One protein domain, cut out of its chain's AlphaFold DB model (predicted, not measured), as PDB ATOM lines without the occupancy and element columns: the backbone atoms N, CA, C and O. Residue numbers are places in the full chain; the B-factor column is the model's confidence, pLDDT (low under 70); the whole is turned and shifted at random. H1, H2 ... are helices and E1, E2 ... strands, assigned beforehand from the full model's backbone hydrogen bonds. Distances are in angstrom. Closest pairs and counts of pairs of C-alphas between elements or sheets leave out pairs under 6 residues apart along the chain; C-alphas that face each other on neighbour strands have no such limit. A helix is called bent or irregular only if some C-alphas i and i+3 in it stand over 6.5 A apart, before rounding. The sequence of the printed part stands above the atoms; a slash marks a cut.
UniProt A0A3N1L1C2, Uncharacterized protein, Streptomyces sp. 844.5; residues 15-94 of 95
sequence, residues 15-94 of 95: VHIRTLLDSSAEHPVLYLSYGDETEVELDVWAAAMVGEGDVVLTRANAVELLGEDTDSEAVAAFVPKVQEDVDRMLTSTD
ATOM      1  N   VAL A  15     -52.828  82.871  94.011       95.50
ATOM      2  CA  VAL A  15     -51.461  83.405  93.984       95.50
ATOM      3  C   VAL A  15     -50.460  82.325  94.378       95.50
ATOM      4  O   VAL A  15     -49.505  82.130  93.644       95.50
ATOM      5  N   HIS A  16     -50.703  81.558  95.446       95.69
ATOM      6  CA  HIS A  16     -49.789  80.486  95.870       95.69
ATOM      7  C   HIS A  16     -49.569  79.439  94.771       95.69
ATOM      8  O   HIS A  16     -48.443  79.021  94.509       95.69
ATOM      9  N   ILE A  17     -50.646  79.055  94.084       95.31
ATOM     10  CA  ILE A  17     -50.603  78.051  93.016       95.31
ATOM     11  C   ILE A  17     -49.851  78.596  91.798       95.31
ATOM     12  O   ILE A  17     -49.028  77.890  91.224       95.31
ATOM     13  N   ARG A  18     -50.068  79.864  91.428       94.75
ATOM     14  CA  ARG A  18     -49.302  80.507  90.348       94.75
ATOM     15  C   ARG A  18     -47.832  80.641  90.705       94.75
ATOM     16  O   ARG A  18     -46.998  80.240  89.911       94.75
ATOM     17  N   THR A  19     -47.516  81.090  91.917       95.44
ATOM     18  CA  THR A  19     -46.134  81.159  92.403       95.44
ATOM     19  C   THR A  19     -45.449  79.796  92.318       95.44
ATOM     20  O   THR A  19     -44.298  79.726  91.901       95.44
ATOM     21  N   LEU A  20     -46.151  78.702  92.639       96.19
ATOM     22  CA  LEU A  20     -45.629  77.345  92.476       96.19
ATOM     23  C   LEU A  20     -45.345  77.000  91.005       96.19
ATOM     24  O   LEU A  20     -44.281  76.465  90.697       96.19
ATOM     25  N   LEU A  21     -46.289  77.288  90.106       94.00
ATOM     26  CA  LEU A  21     -46.175  76.981  88.676       94.00
ATOM     27  C   LEU A  21     -45.094  77.821  87.974       94.00
ATOM     28  O   LEU A  21     -44.367  77.287  87.131       94.00
ATOM     29  N   ASP A  22     -44.957  79.086  88.372       94.12
ATOM     30  CA  ASP A  22     -44.012  80.067  87.828       94.12
ATOM     31  C   ASP A  22     -42.623  79.994  88.491       94.12
ATOM     32  O   ASP A  22     -41.669  80.632  88.033       94.12
ATOM     33  N   SER A  23     -42.478  79.228  89.578       93.94
ATOM     34  CA  SER A  23     -41.219  79.129  90.314       93.94
ATOM     35  C   SER A  23     -40.101  78.542  89.454       93.94
ATOM     36  O   SER A  23     -40.249  77.506  88.806       93.94
ATOM     37  N   SER A  24     -38.941  79.199  89.505       93.19
ATOM     38  CA  SER A  24     -37.704  78.747  88.855       93.19
ATOM     39  C   SER A  24     -36.818  77.891  89.769       93.19
ATOM     40  O   SER A  24     -35.689  77.574  89.396       93.19
ATOM     41  N   ALA A  25     -37.278  77.557  90.978       92.62
ATOM     42  CA  ALA A  25     -36.528  76.690  91.881       92.62
ATOM     43  C   ALA A  25     -36.466  75.248  91.346       92.62
ATOM     44  O   ALA A  25     -37.326  74.810  90.582       92.62
ATOM     45  N   GLU A  26     -35.449  74.491  91.757       91.94
ATOM     46  CA  GLU A  26     -35.323  73.078  91.397       91.94
ATOM     47  C   GLU A  26     -36.364  72.252  92.168       91.94
ATOM     48  O   GLU A  26     -36.391  72.275  93.398       91.94
ATOM     49  N   HIS A  27     -37.242  71.551  91.440       94.81
ATOM     50  CA  HIS A  27     -38.387  70.810  91.992       94.81
ATOM     51  C   HIS A  27     -39.200  71.632  93.014       94.81
ATOM     52  O   HIS A  27     -39.200  71.314  94.206       94.81
ATOM     53  N   PRO A  28     -39.884  72.701  92.576       96.94
ATOM     54  CA  PRO A  28     -40.566  73.592  93.497       96.94
ATOM     55  C   PRO A  28     -41.801  72.921  94.105       96.94
ATOM     56  O   PRO A  28     -42.520  72.157  93.445       96.94
ATOM     57  N   VAL A  29     -42.036  73.231  95.377       97.75
ATOM     58  CA  VAL A  29     -43.139  72.727  96.194       97.75
ATOM     59  C   VAL A  29     -43.795  73.868  96.954       97.75
ATOM     60  O   VAL A  29     -43.116  74.780  97.417       97.75
ATOM     61  N   LEU A  30     -45.115  73.802  97.080       97.50
ATOM     62  CA  LEU A  30     -45.890  74.572  98.040       97.50
ATOM     63  C   LEU A  30     -45.874  73.806  99.363       97.50
ATOM     64  O   LEU A  30     -46.181  72.609  99.376       97.50
ATOM     65  N   TYR A  31     -45.523  74.475 100.453       95.19
ATOM     66  CA  TYR A  31     -45.359  73.843 101.759       95.19
ATOM     67  C   TYR A  31     -45.894  74.713 102.894       95.19
ATOM     68  O   TYR A  31     -46.085  75.921 102.730       95.19
ATOM     69  N   LEU A  32     -46.148  74.075 104.038       93.12
ATOM     70  CA  LEU A  32     -46.491  74.751 105.284       93.12
ATOM     71  C   LEU A  32     -45.212  75.272 105.945       93.12
ATOM     72  O   LEU A  32     -44.343  74.498 106.340       93.12
ATOM     73  N   SER A  33     -45.109  76.590 106.065       89.88
ATOM     74  CA  SER A  33     -44.031  77.256 106.784       89.88
ATOM     75  C   SER A  33     -44.454  77.507 108.228       89.88
ATOM     76  O   SER A  33     -45.491  78.121 108.492       89.88
ATOM     77  N   TYR A  34     -43.638  77.027 109.162       83.94
ATOM     78  CA  TYR A  34     -43.801  77.242 110.595       83.94
ATOM     79  C   TYR A  34     -42.679  78.178 111.050       83.94
ATOM     80  O   TYR A  34     -41.582  77.723 111.376       83.94
ATOM     81  N   GLY A  35     -42.923  79.488 110.985       72.06
ATOM     82  CA  GLY A  35     -41.959  80.497 111.432       72.06
ATOM     83  C   GLY A  35     -41.778  80.537 112.957       72.06
ATOM     84  O   GLY A  35     -42.366  79.753 113.704       72.06
ATOM     85  N   ASP A  36     -40.966  81.490 113.429       65.94
ATOM     86  CA  ASP A  36     -40.779  81.787 114.862       65.94
ATOM     87  C   ASP A  36     -42.028  82.419 115.507       65.94
ATOM     88  O   ASP A  36     -42.207  82.382 116.729       65.94
ATOM     89  N   GLU A  37     -42.902  83.001 114.684       56.41
ATOM     90  CA  GLU A  37     -44.159  83.613 115.092       56.41
ATOM     91  C   GLU A  37     -45.294  82.594 114.937       56.41
ATOM     92  O   GLU A  37     -45.260  81.705 114.097       56.41
ATOM     93  N   THR A  38     -46.286  82.672 115.817       61.06
ATOM     94  CA  THR A  38     -47.272  81.621 116.127       61.06
ATOM     95  C   THR A  38     -48.242  81.223 114.999       61.06
ATOM     96  O   THR A  38     -49.253  80.569 115.271       61.06
ATOM     97  N   GLU A  39     -47.967  81.607 113.757       72.62
ATOM     98  CA  GLU A  39     -48.828  81.471 112.587       72.62
ATOM     99  C   GLU A  39     -48.211  80.488 111.581       72.62
ATOM    100  O   GLU A  39     -46.997  80.429 111.401       72.62
ATOM    101  N   VAL A  40     -49.058  79.653 110.974       86.19
ATOM    102  CA  VAL A  40     -48.651  78.755 109.885       86.19
ATOM    103  C   VAL A  40     -48.954  79.467 108.581       86.19
ATOM    104  O   VAL A  40     -50.084  79.917 108.387       86.19
ATOM    105  N   GLU A  41     -47.975  79.544 107.691       90.75
ATOM    106  CA  GLU A  41     -48.103  80.201 106.391       90.75
ATOM    107  C   GLU A  41     -47.877  79.214 105.242       90.75
ATOM    108  O   GLU A  41     -47.417  78.089 105.439       90.75
ATOM    109  N   LEU A  42     -48.228  79.631 104.027       93.25
ATOM    110  CA  LEU A  42     -47.963  78.883 102.802       93.25
ATOM    111  C   LEU A  42     -46.892  79.607 102.001       93.25
ATOM    112  O   LEU A  42     -47.055  80.784 101.686       93.25
ATOM    113  N   ASP A  43     -45.845  78.886 101.622       94.38
ATOM    114  CA  ASP A  43     -44.777  79.436 100.792       94.38
ATOM    115  C   ASP A  43     -44.290  78.409  99.761       94.38
ATOM    116  O   ASP A  43     -44.645  77.227  99.813       94.38
ATOM    117  N   VAL A  44     -43.511  78.867  98.783       96.31
ATOM    118  CA  VAL A  44     -42.966  78.045  97.704       96.31
ATOM    119  C   VAL A  44     -41.453  77.989  97.802       96.31
ATOM    120  O   VAL A  44     -40.770  79.009  97.750       96.31
ATOM    121  N   TRP A  45     -40.908  76.777  97.854       95.69
ATOM    122  CA  TRP A  45     -39.464  76.571  97.883       95.69
ATOM    123  C   TRP A  45     -39.045  75.317  97.113       95.69
ATOM    124  O   TRP A  45     -39.878  74.570  96.610       95.69
ATOM    125  N   ALA A  46     -37.739  75.089  96.984       96.38
ATOM    126  CA  ALA A  46     -37.198  73.835  96.464       96.38
ATOM    127  C   ALA A  46     -37.487  72.667  97.423       96.38
ATOM    128  O   ALA A  46     -37.181  72.766  98.615       96.38
ATOM    129  N   ALA A  47     -37.977  71.539  96.895       95.06
ATOM    130  CA  ALA A  47     -38.288  70.334  97.673       95.06
ATOM    131  C   ALA A  47     -37.132  69.879  98.580       95.06
ATOM    132  O   ALA A  47     -37.358  69.423  99.692       95.06
ATOM    133  N   ALA A  48     -35.885  70.049  98.130       94.56
ATOM    134  CA  ALA A  48     -34.693  69.630  98.867       94.56
ATOM    135  C   ALA A  48     -34.487  70.347 100.218       94.56
ATOM    136  O   ALA A  48     -33.704  69.876 101.039       94.56
ATOM    137  N   MET A  49     -35.150  71.484 100.442       92.69
ATOM    138  CA  MET A  49     -35.032  72.273 101.676       92.69
ATOM    139  C   MET A  49     -36.266  72.156 102.576       92.69
ATOM    140  O   MET A  49     -36.303  72.780 103.633       92.69
ATOM    141  N   VAL A  50     -37.273  71.388 102.155       92.69
ATOM    142  CA  VAL A  50     -38.559  71.257 102.840       92.69
ATOM    143  C   VAL A  50     -38.721  69.814 103.310       92.69
ATOM    144  O   VAL A  50     -38.435  68.875 102.570       92.69
ATOM    145  N   GLY A  51     -39.179  69.622 104.548       91.62
ATOM    146  CA  GLY A  51     -39.515  68.291 105.051       91.62
ATOM    147  C   GLY A  51     -40.702  67.705 104.288       91.62
ATOM    148  O   GLY A  51     -41.707  68.380 104.093       91.62
ATOM    149  N   GLU A  52     -40.626  66.436 103.881       89.75
ATOM    150  CA  GLU A  52     -41.687  65.791 103.082       89.75
ATOM    151  C   GLU A  52     -43.071  65.844 103.754       89.75
ATOM    152  O   GLU A  52     -44.083  65.918 103.065       89.75
ATOM    153  N   GLY A  53     -43.120  65.850 105.091       89.44
ATOM    154  CA  GLY A  53     -44.363  65.959 105.862       89.44
ATOM    155  C   GLY A  53     -45.041  67.332 105.803       89.44
ATOM    156  O   GLY A  53     -46.221  67.419 106.129       89.44
ATOM    157  N   ASP A  54     -44.329  68.370 105.362       92.69
ATOM    158  CA  ASP A  54     -44.828  69.746 105.271       92.69
ATOM    159  C   ASP A  54     -45.173  70.148 103.829       92.69
ATOM    160  O   ASP A  54     -45.734  71.221 103.592       92.69
ATOM    161  N   VAL A  55     -44.867  69.287 102.852       95.81
ATOM    162  CA  VAL A  55     -45.176  69.511 101.436       95.81
ATOM    163  C   VAL A  55     -46.666  69.313 101.185       95.81
ATOM    164  O   VAL A  55     -47.198  68.214 101.319       95.81
ATOM    165  N   VAL A  56     -47.325  70.379 100.739       95.81
ATOM    166  CA  VAL A  56     -48.747  70.377 100.376       95.81
ATOM    167  C   VAL A  56     -48.924  69.937  98.927       95.81
ATOM    168  O   VAL A  56     -49.772  69.109  98.607       95.81
ATOM    169  N   LEU A  57     -48.129  70.509  98.019       96.81
ATOM    170  CA  LEU A  57     -48.292  70.306  96.584       96.81
ATOM    171  C   LEU A  57     -46.960  70.476  95.858       96.81
ATOM    172  O   LEU A  57     -46.270  71.476  96.027       96.81
ATOM    173  N   THR A  58     -46.621  69.534  94.981       96.50
ATOM    174  CA  THR A  58     -45.467  69.670  94.085       96.50
ATOM    175  C   THR A  58     -45.882  70.346  92.783       96.50
ATOM    176  O   THR A  58     -47.006  70.166  92.308       96.50
ATOM    177  N   ARG A  59     -44.967  71.087  92.144       95.44
ATOM    178  CA  ARG A  59     -45.236  71.653  90.813       95.44
ATOM    179  C   ARG A  59     -45.543  70.572  89.780       95.44
ATOM    180  O   ARG A  59     -46.389  70.795  88.925       95.44
ATOM    181  N   ALA A  60     -44.889  69.412  89.865       94.12
ATOM    182  CA  ALA A  60     -45.164  68.286  88.974       94.12
ATOM    183  C   ALA A  60     -46.632  67.848  89.077       94.12
ATOM    184  O   ALA A  60     -47.336  67.871  88.072       94.12
ATOM    185  N   ASN A  61     -47.125  67.597  90.294       94.75
ATOM    186  CA  ASN A  61     -48.522  67.219  90.511       94.75
ATOM    187  C   ASN A  61     -49.485  68.335  90.083       94.75
ATOM    188  O   ASN A  61     -50.547  68.055  89.534       94.75
ATOM    189  N   ALA A  62     -49.128  69.601  90.331       93.88
ATOM    190  CA  ALA A  62     -49.931  70.742  89.900       93.88
ATOM    191  C   ALA A  62     -50.079  70.769  88.369       93.88
ATOM    192  O   ALA A  62     -51.197  70.857  87.877       93.88
ATOM    193  N   VAL A  63     -48.977  70.619  87.626       93.62
ATOM    194  CA  VAL A  63     -48.974  70.562  86.152       93.62
ATOM    195  C   VAL A  63     -49.709  69.325  85.634       93.62
ATOM    196  O   VAL A  63     -50.454  69.431  84.666       93.62
ATOM    197  N   GLU A  64     -49.567  68.164  86.273       93.25
ATOM    198  CA  GLU A  64     -50.302  66.955  85.877       93.25
ATOM    199  C   GLU A  64     -51.821  67.115  86.025       93.25
ATOM    200  O   GLU A  64     -52.583  66.606  85.203       93.25
ATOM    201  N   LEU A  65     -52.272  67.821  87.064       91.38
ATOM    202  CA  LEU A  65     -53.693  68.015  87.351       91.38
ATOM    203  C   LEU A  65     -54.314  69.177  86.570       91.38
ATOM    204  O   LEU A  65     -55.487  69.102  86.208       91.38
ATOM    205  N   LEU A  66     -53.551  70.245  86.342       91.44
ATOM    206  CA  LEU A  66     -54.022  71.480  85.714       91.44
ATOM    207  C   LEU A  66     -53.693  71.565  84.218       91.44
ATOM    208  O   LEU A  66     -54.337  72.318  83.489       91.44
ATOM    209  N   GLY A  67     -52.714  70.796  83.749       87.50
ATOM    210  CA  GLY A  67     -52.120  70.951  82.427       87.50
ATOM    211  C   GLY A  67     -51.046  72.043  82.385       87.50
ATOM    212  O   GLY A  67     -50.941  72.887  83.274       87.50
ATOM    213  N   GLU A  68     -50.224  72.006  81.335       77.75
ATOM    214  CA  GLU A  68     -49.079  72.913  81.153       77.75
ATOM    215  C   GLU A  68     -49.518  74.346  80.791       77.75
ATOM    216  O   GLU A  68     -48.962  75.312  81.308       77.75
ATOM    217  N   ASP A  69     -50.582  74.484  79.992       78.06
ATOM    218  CA  ASP A  69     -51.209  75.757  79.604       78.06
ATOM    219  C   ASP A  69     -52.464  76.043  80.446       78.06
ATOM    220  O   ASP A  69     -53.571  76.195  79.921       78.06
ATOM    221  N   THR A  70     -52.324  76.053  81.773       85.62
ATOM    222  CA  THR A  70     -53.472  76.310  82.650       85.62
ATOM    223  C   THR A  70     -53.801  77.799  82.749       85.62
ATOM    224  O   THR A  70     -52.925  78.649  82.926       85.62
ATOM    225  N   ASP A  71     -55.086  78.131  82.666       89.69
ATOM    226  CA  ASP A  71     -55.575  79.501  82.752       89.69
ATOM    227  C   ASP A  71     -56.038  79.888  84.171       89.69
ATOM    228  O   ASP A  71     -56.026  79.113  85.130       89.69
ATOM    229  N   SER A  72     -56.438  81.152  84.324       89.38
ATOM    230  CA  SER A  72     -56.824  81.711  85.622       89.38
ATOM    231  C   SER A  72     -58.043  81.039  86.257       89.38
ATOM    232  O   SER A  72     -58.112  80.997  87.487       89.38
ATOM    233  N   GLU A  73     -58.992  80.555  85.453       92.81
ATOM    234  CA  GLU A  73     -60.202  79.882  85.925       92.81
ATOM    235  C   GLU A  73     -59.865  78.481  86.437       92.81
ATOM    236  O   GLU A  73     -60.276  78.121  87.542       92.81
ATOM    237  N   ALA A  74     -59.024  77.745  85.704       92.31
ATOM    238  CA  ALA A  74     -58.519  76.440  86.127       92.31
ATOM    239  C   ALA A  74     -57.766  76.523  87.466       92.31
ATOM    240  O   ALA A  74     -58.049  75.749  88.384       92.31
ATOM    241  N   VAL A  75     -56.882  77.519  87.634       94.31
ATOM    242  CA  VAL A  75     -56.203  77.756  88.921       94.31
ATOM    243  C   VAL A  75     -57.209  78.036  90.039       94.31
ATOM    244  O   VAL A  75     -57.090  77.467  91.123       94.31
ATOM    245  N   ALA A  76     -58.199  78.901  89.805       93.69
ATOM    246  CA  ALA A  76     -59.190  79.248  90.823       93.69
ATOM    247  C   ALA A  76     -60.049  78.040  91.234       93.69
ATOM    248  O   ALA A  76     -60.328  77.866  92.419       93.69
ATOM    249  N   ALA A  77     -60.412  77.178  90.281       93.94
ATOM    250  CA  ALA A  77     -61.133  75.934  90.541       93.94
ATOM    251  C   ALA A  77     -60.286  74.892  91.295       93.94
ATOM    252  O   ALA A  77     -60.839  74.005  91.944       93.94
ATOM    253  N   PHE A  78     -58.957  75.002  91.234       94.81
ATOM    254  CA  PHE A  78     -58.033  74.108  91.926       94.81
ATOM    255  C   PHE A  78     -57.785  74.493  93.390       94.81
ATOM    256  O   PHE A  78     -57.496  73.622  94.209       94.81
ATOM    257  N   VAL A  79     -57.957  75.775  93.742       95.94
ATOM    258  CA  VAL A  79     -57.752  76.294  95.109       95.94
ATOM    259  C   VAL A  79     -58.474  75.476  96.187       95.94
ATOM    260  O   VAL A  79     -57.803  75.098  97.148       95.94
ATOM    261  N   PRO A  80     -59.778  75.145  96.066       95.62
ATOM    262  CA  PRO A  80     -60.483  74.404  97.112       95.62
ATOM    263  C   PRO A  80     -59.854  73.041  97.401       95.62
ATOM    264  O   PRO A  80     -59.717  72.667  98.557       95.62
ATOM    265  N   LYS A  81     -59.393  72.337  96.362       94.38
ATOM    266  CA  LYS A  81     -58.759  71.025  96.518       94.38
ATOM    267  C   LYS A  81     -57.451  71.120  97.304       94.38
ATOM    268  O   LYS A  81     -57.194  70.301  98.177       94.38
ATOM    269  N   VAL A  82     -56.637  72.133  97.012       95.12
ATOM    270  CA  VAL A  82     -55.382  72.367  97.743       95.12
ATOM    271  C   VAL A  82     -55.667  72.800  99.187       95.12
ATOM    272  O   VAL A  82     -54.949  72.388 100.093       95.12
ATOM    273  N   GLN A  83     -56.736  73.572  99.426       95.62
ATOM    274  CA  GLN A  83     -57.174  73.920 100.783       95.62
ATOM    275  C   GLN A  83     -57.549  72.673 101.594       95.62
ATOM    276  O   GLN A  83     -57.124  72.549 102.737       95.62
ATOM    277  N   GLU A  84     -58.277  71.722 101.003       93.31
ATOM    278  CA  GLU A  84     -58.630  70.464 101.677       93.31
ATOM    279  C   GLU A  84     -57.392  69.653 102.093       93.31
ATOM    280  O   GLU A  84     -57.390  69.025 103.155       93.31
ATOM    281  N   ASP A  85     -56.335  69.662 101.276       92.38
ATOM    282  CA  ASP A  85     -55.080  68.981 101.603       92.38
ATOM    283  C   ASP A  85     -54.338  69.688 102.752       92.38
ATOM    284  O   ASP A  85     -53.907  69.017 103.693       92.38
ATOM    285  N   VAL A  86     -54.286  71.028 102.755       92.19
ATOM    286  CA  VAL A  86     -53.769  71.827 103.888       92.19
ATOM    287  C   VAL A  86     -54.520  71.504 105.181       92.19
ATOM    288  O   VAL A  86     -53.904  71.198 106.206       92.19
ATOM    289  N   ASP A  87     -55.852  71.515 105.135       91.19
ATOM    290  CA  ASP A  87     -56.695  71.243 106.299       91.19
ATOM    291  C   ASP A  87     -56.480  69.808 106.822       91.19
ATOM    292  O   ASP A  87     -56.419  69.568 108.034       91.19
ATOM    293  N   ARG A  88     -56.299  68.831 105.922       88.88
ATOM    294  CA  ARG A  88     -55.984  67.439 106.285       88.88
ATOM    295  C   ARG A  88     -54.619  67.310 106.966       88.88
ATOM    296  O   ARG A  88     -54.490  66.548 107.927       88.88
ATOM    297  N   MET A  89     -53.604  68.027 106.495       88.38
ATOM    298  CA  MET A  89     -52.257  67.980 107.079       88.38
ATOM    299  C   MET A  89     -52.238  68.566 108.495       88.38
ATOM    300  O   MET A  89     -51.686  67.963 109.420       88.38
ATOM    301  N   LEU A  90     -52.927  69.692 108.697       84.81
ATOM    302  CA  LEU A  90     -53.019  70.341 110.006       84.81
ATOM    303  C   LEU A  90     -53.829  69.524 111.016       84.81
ATOM    304  O   LEU A  90     -53.475  69.476 112.191       84.81
ATOM    305  N   THR A  91     -54.879  68.834 110.571       79.81
ATOM    306  CA  THR A  91     -55.664  67.939 111.441       79.81
ATOM    307  C   THR A  91     -54.928  66.644 111.786       79.81
ATOM    308  O   THR A  91     -55.094  66.132 112.891       79.81
ATOM    309  N   SER A  92     -54.079  66.130 110.889       63.78
ATOM    310  CA  SER A  92     -53.286  64.910 111.122       63.78
ATOM    311  C   SER A  92     -52.102  65.130 112.070       63.78
ATOM    312  O   SER A  92     -51.629  64.183 112.690       63.78
ATOM    313  N   THR A  93     -51.647  66.375 112.212       55.00
ATOM    314  CA  THR A  93     -50.558  66.758 113.127       55.00
ATOM    315  C   THR A  93     -51.025  66.859 114.590       55.00
ATOM    316  O   THR A  93     -50.200  66.864 115.502       55.00
ATOM    317  N   ASP A  94     -52.341  66.892 114.851       49.09
ATOM    318  CA  ASP A  94     -52.897  66.965 116.215       49.09
ATOM    319  C   ASP A  94     -53.257  65.595 116.837       49.09
ATOM    320  O   ASP A  94     -53.833  65.559 117.927       49.09
TER     321      ASP A  94
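AT A GLANCE: This is residues 15 to 94 of the 95 residues of an uncharacterized protein of Streptomyces sp. 844.5 (UniProt A0A3N1L1C2). A small three-stranded sheet is covered on one face by two helices: the long H3, which slants over E1 and E3, and the short H1, which runs along E1. A third helix, H2, follows straight on from E3 at the end of the sheet and packs on H1. The printed part has 80 residues with three named helices and three named strands, in the order H1 E1 E2 E3 H2 H3; the sheet's order is E2 E1 E3, antiparallel throughout, and the class is mixed, helices and strands. The whole is compact, with a radius of gyration of the C-alphas of 12.5 A and spans of 36 by 26 by 19 A.

HOW THE PARTS SIT: H1, residues 15 to 22, is on the sheet of E1, residues 28 to 34, E2, residues 40 to 46, and E3, residues 55 to 58, at a height over the sheet of 8.8 A. It lies over E1 and runs along the strands, at 23 degrees to E1 on the local plane; its closest C-alphas to E1 are those of Leu 20 and Leu 30, 6.2 A. E1 and E2 form a hairpin, antiparallel at 147 degrees, with N 31 and O 43 3.0 A apart, within hydrogen-bond range. E1 and E3 are antiparallel at 166 degrees, with N 30 and O 57 2.8 A apart, also within range. H2, residues 59 to 66, only grazes the sheet with residues 59 to 64. It touches H1, about perpendicular at 73 degrees, closest at the C-alphas of Leu 21 and Arg 59, 5.8 A. H3, residues 72 to 92, is on the same face as H1, at a height over the sheet of 9.8 A, slantwise to the strands at 42 degrees to E1 on the local plane. The closest C-alphas of E3 and H3 are those of Val 56 and Val 86, 6.3 A. With residues 74 to 78 alone H3 only just touches H2, with 3 pairs of C-alphas within 8 A, the closest those of Leu 66 and Ala 74, 6.7 A. Every O i to N i+4 pair is within hydrogen-bond range in H1 and H2, and 15 of 17 in H3.

IN THESE COORDINATES: H1 begins at C-alpha 15, (-51.461, 83.405, 93.984). E1 is 17.8 A long, E2 18.3 A. H3 is 30.7 A long, ending at C-alpha 92, (-53.286, 64.910, 111.122); it has a kink of 29 degrees near residue 79 and is only just irregular, with C-alphas 77 and 80 6.8 A apart.

THE WHOLE: The two C-alphas farthest apart are those of Asp 69 and Asp 94, 37.7 A. The printed part has no cut and no long link. The mean pLDDT of the printed part is 89.5; residues 36 to 38 and 92 to 94 are under 70.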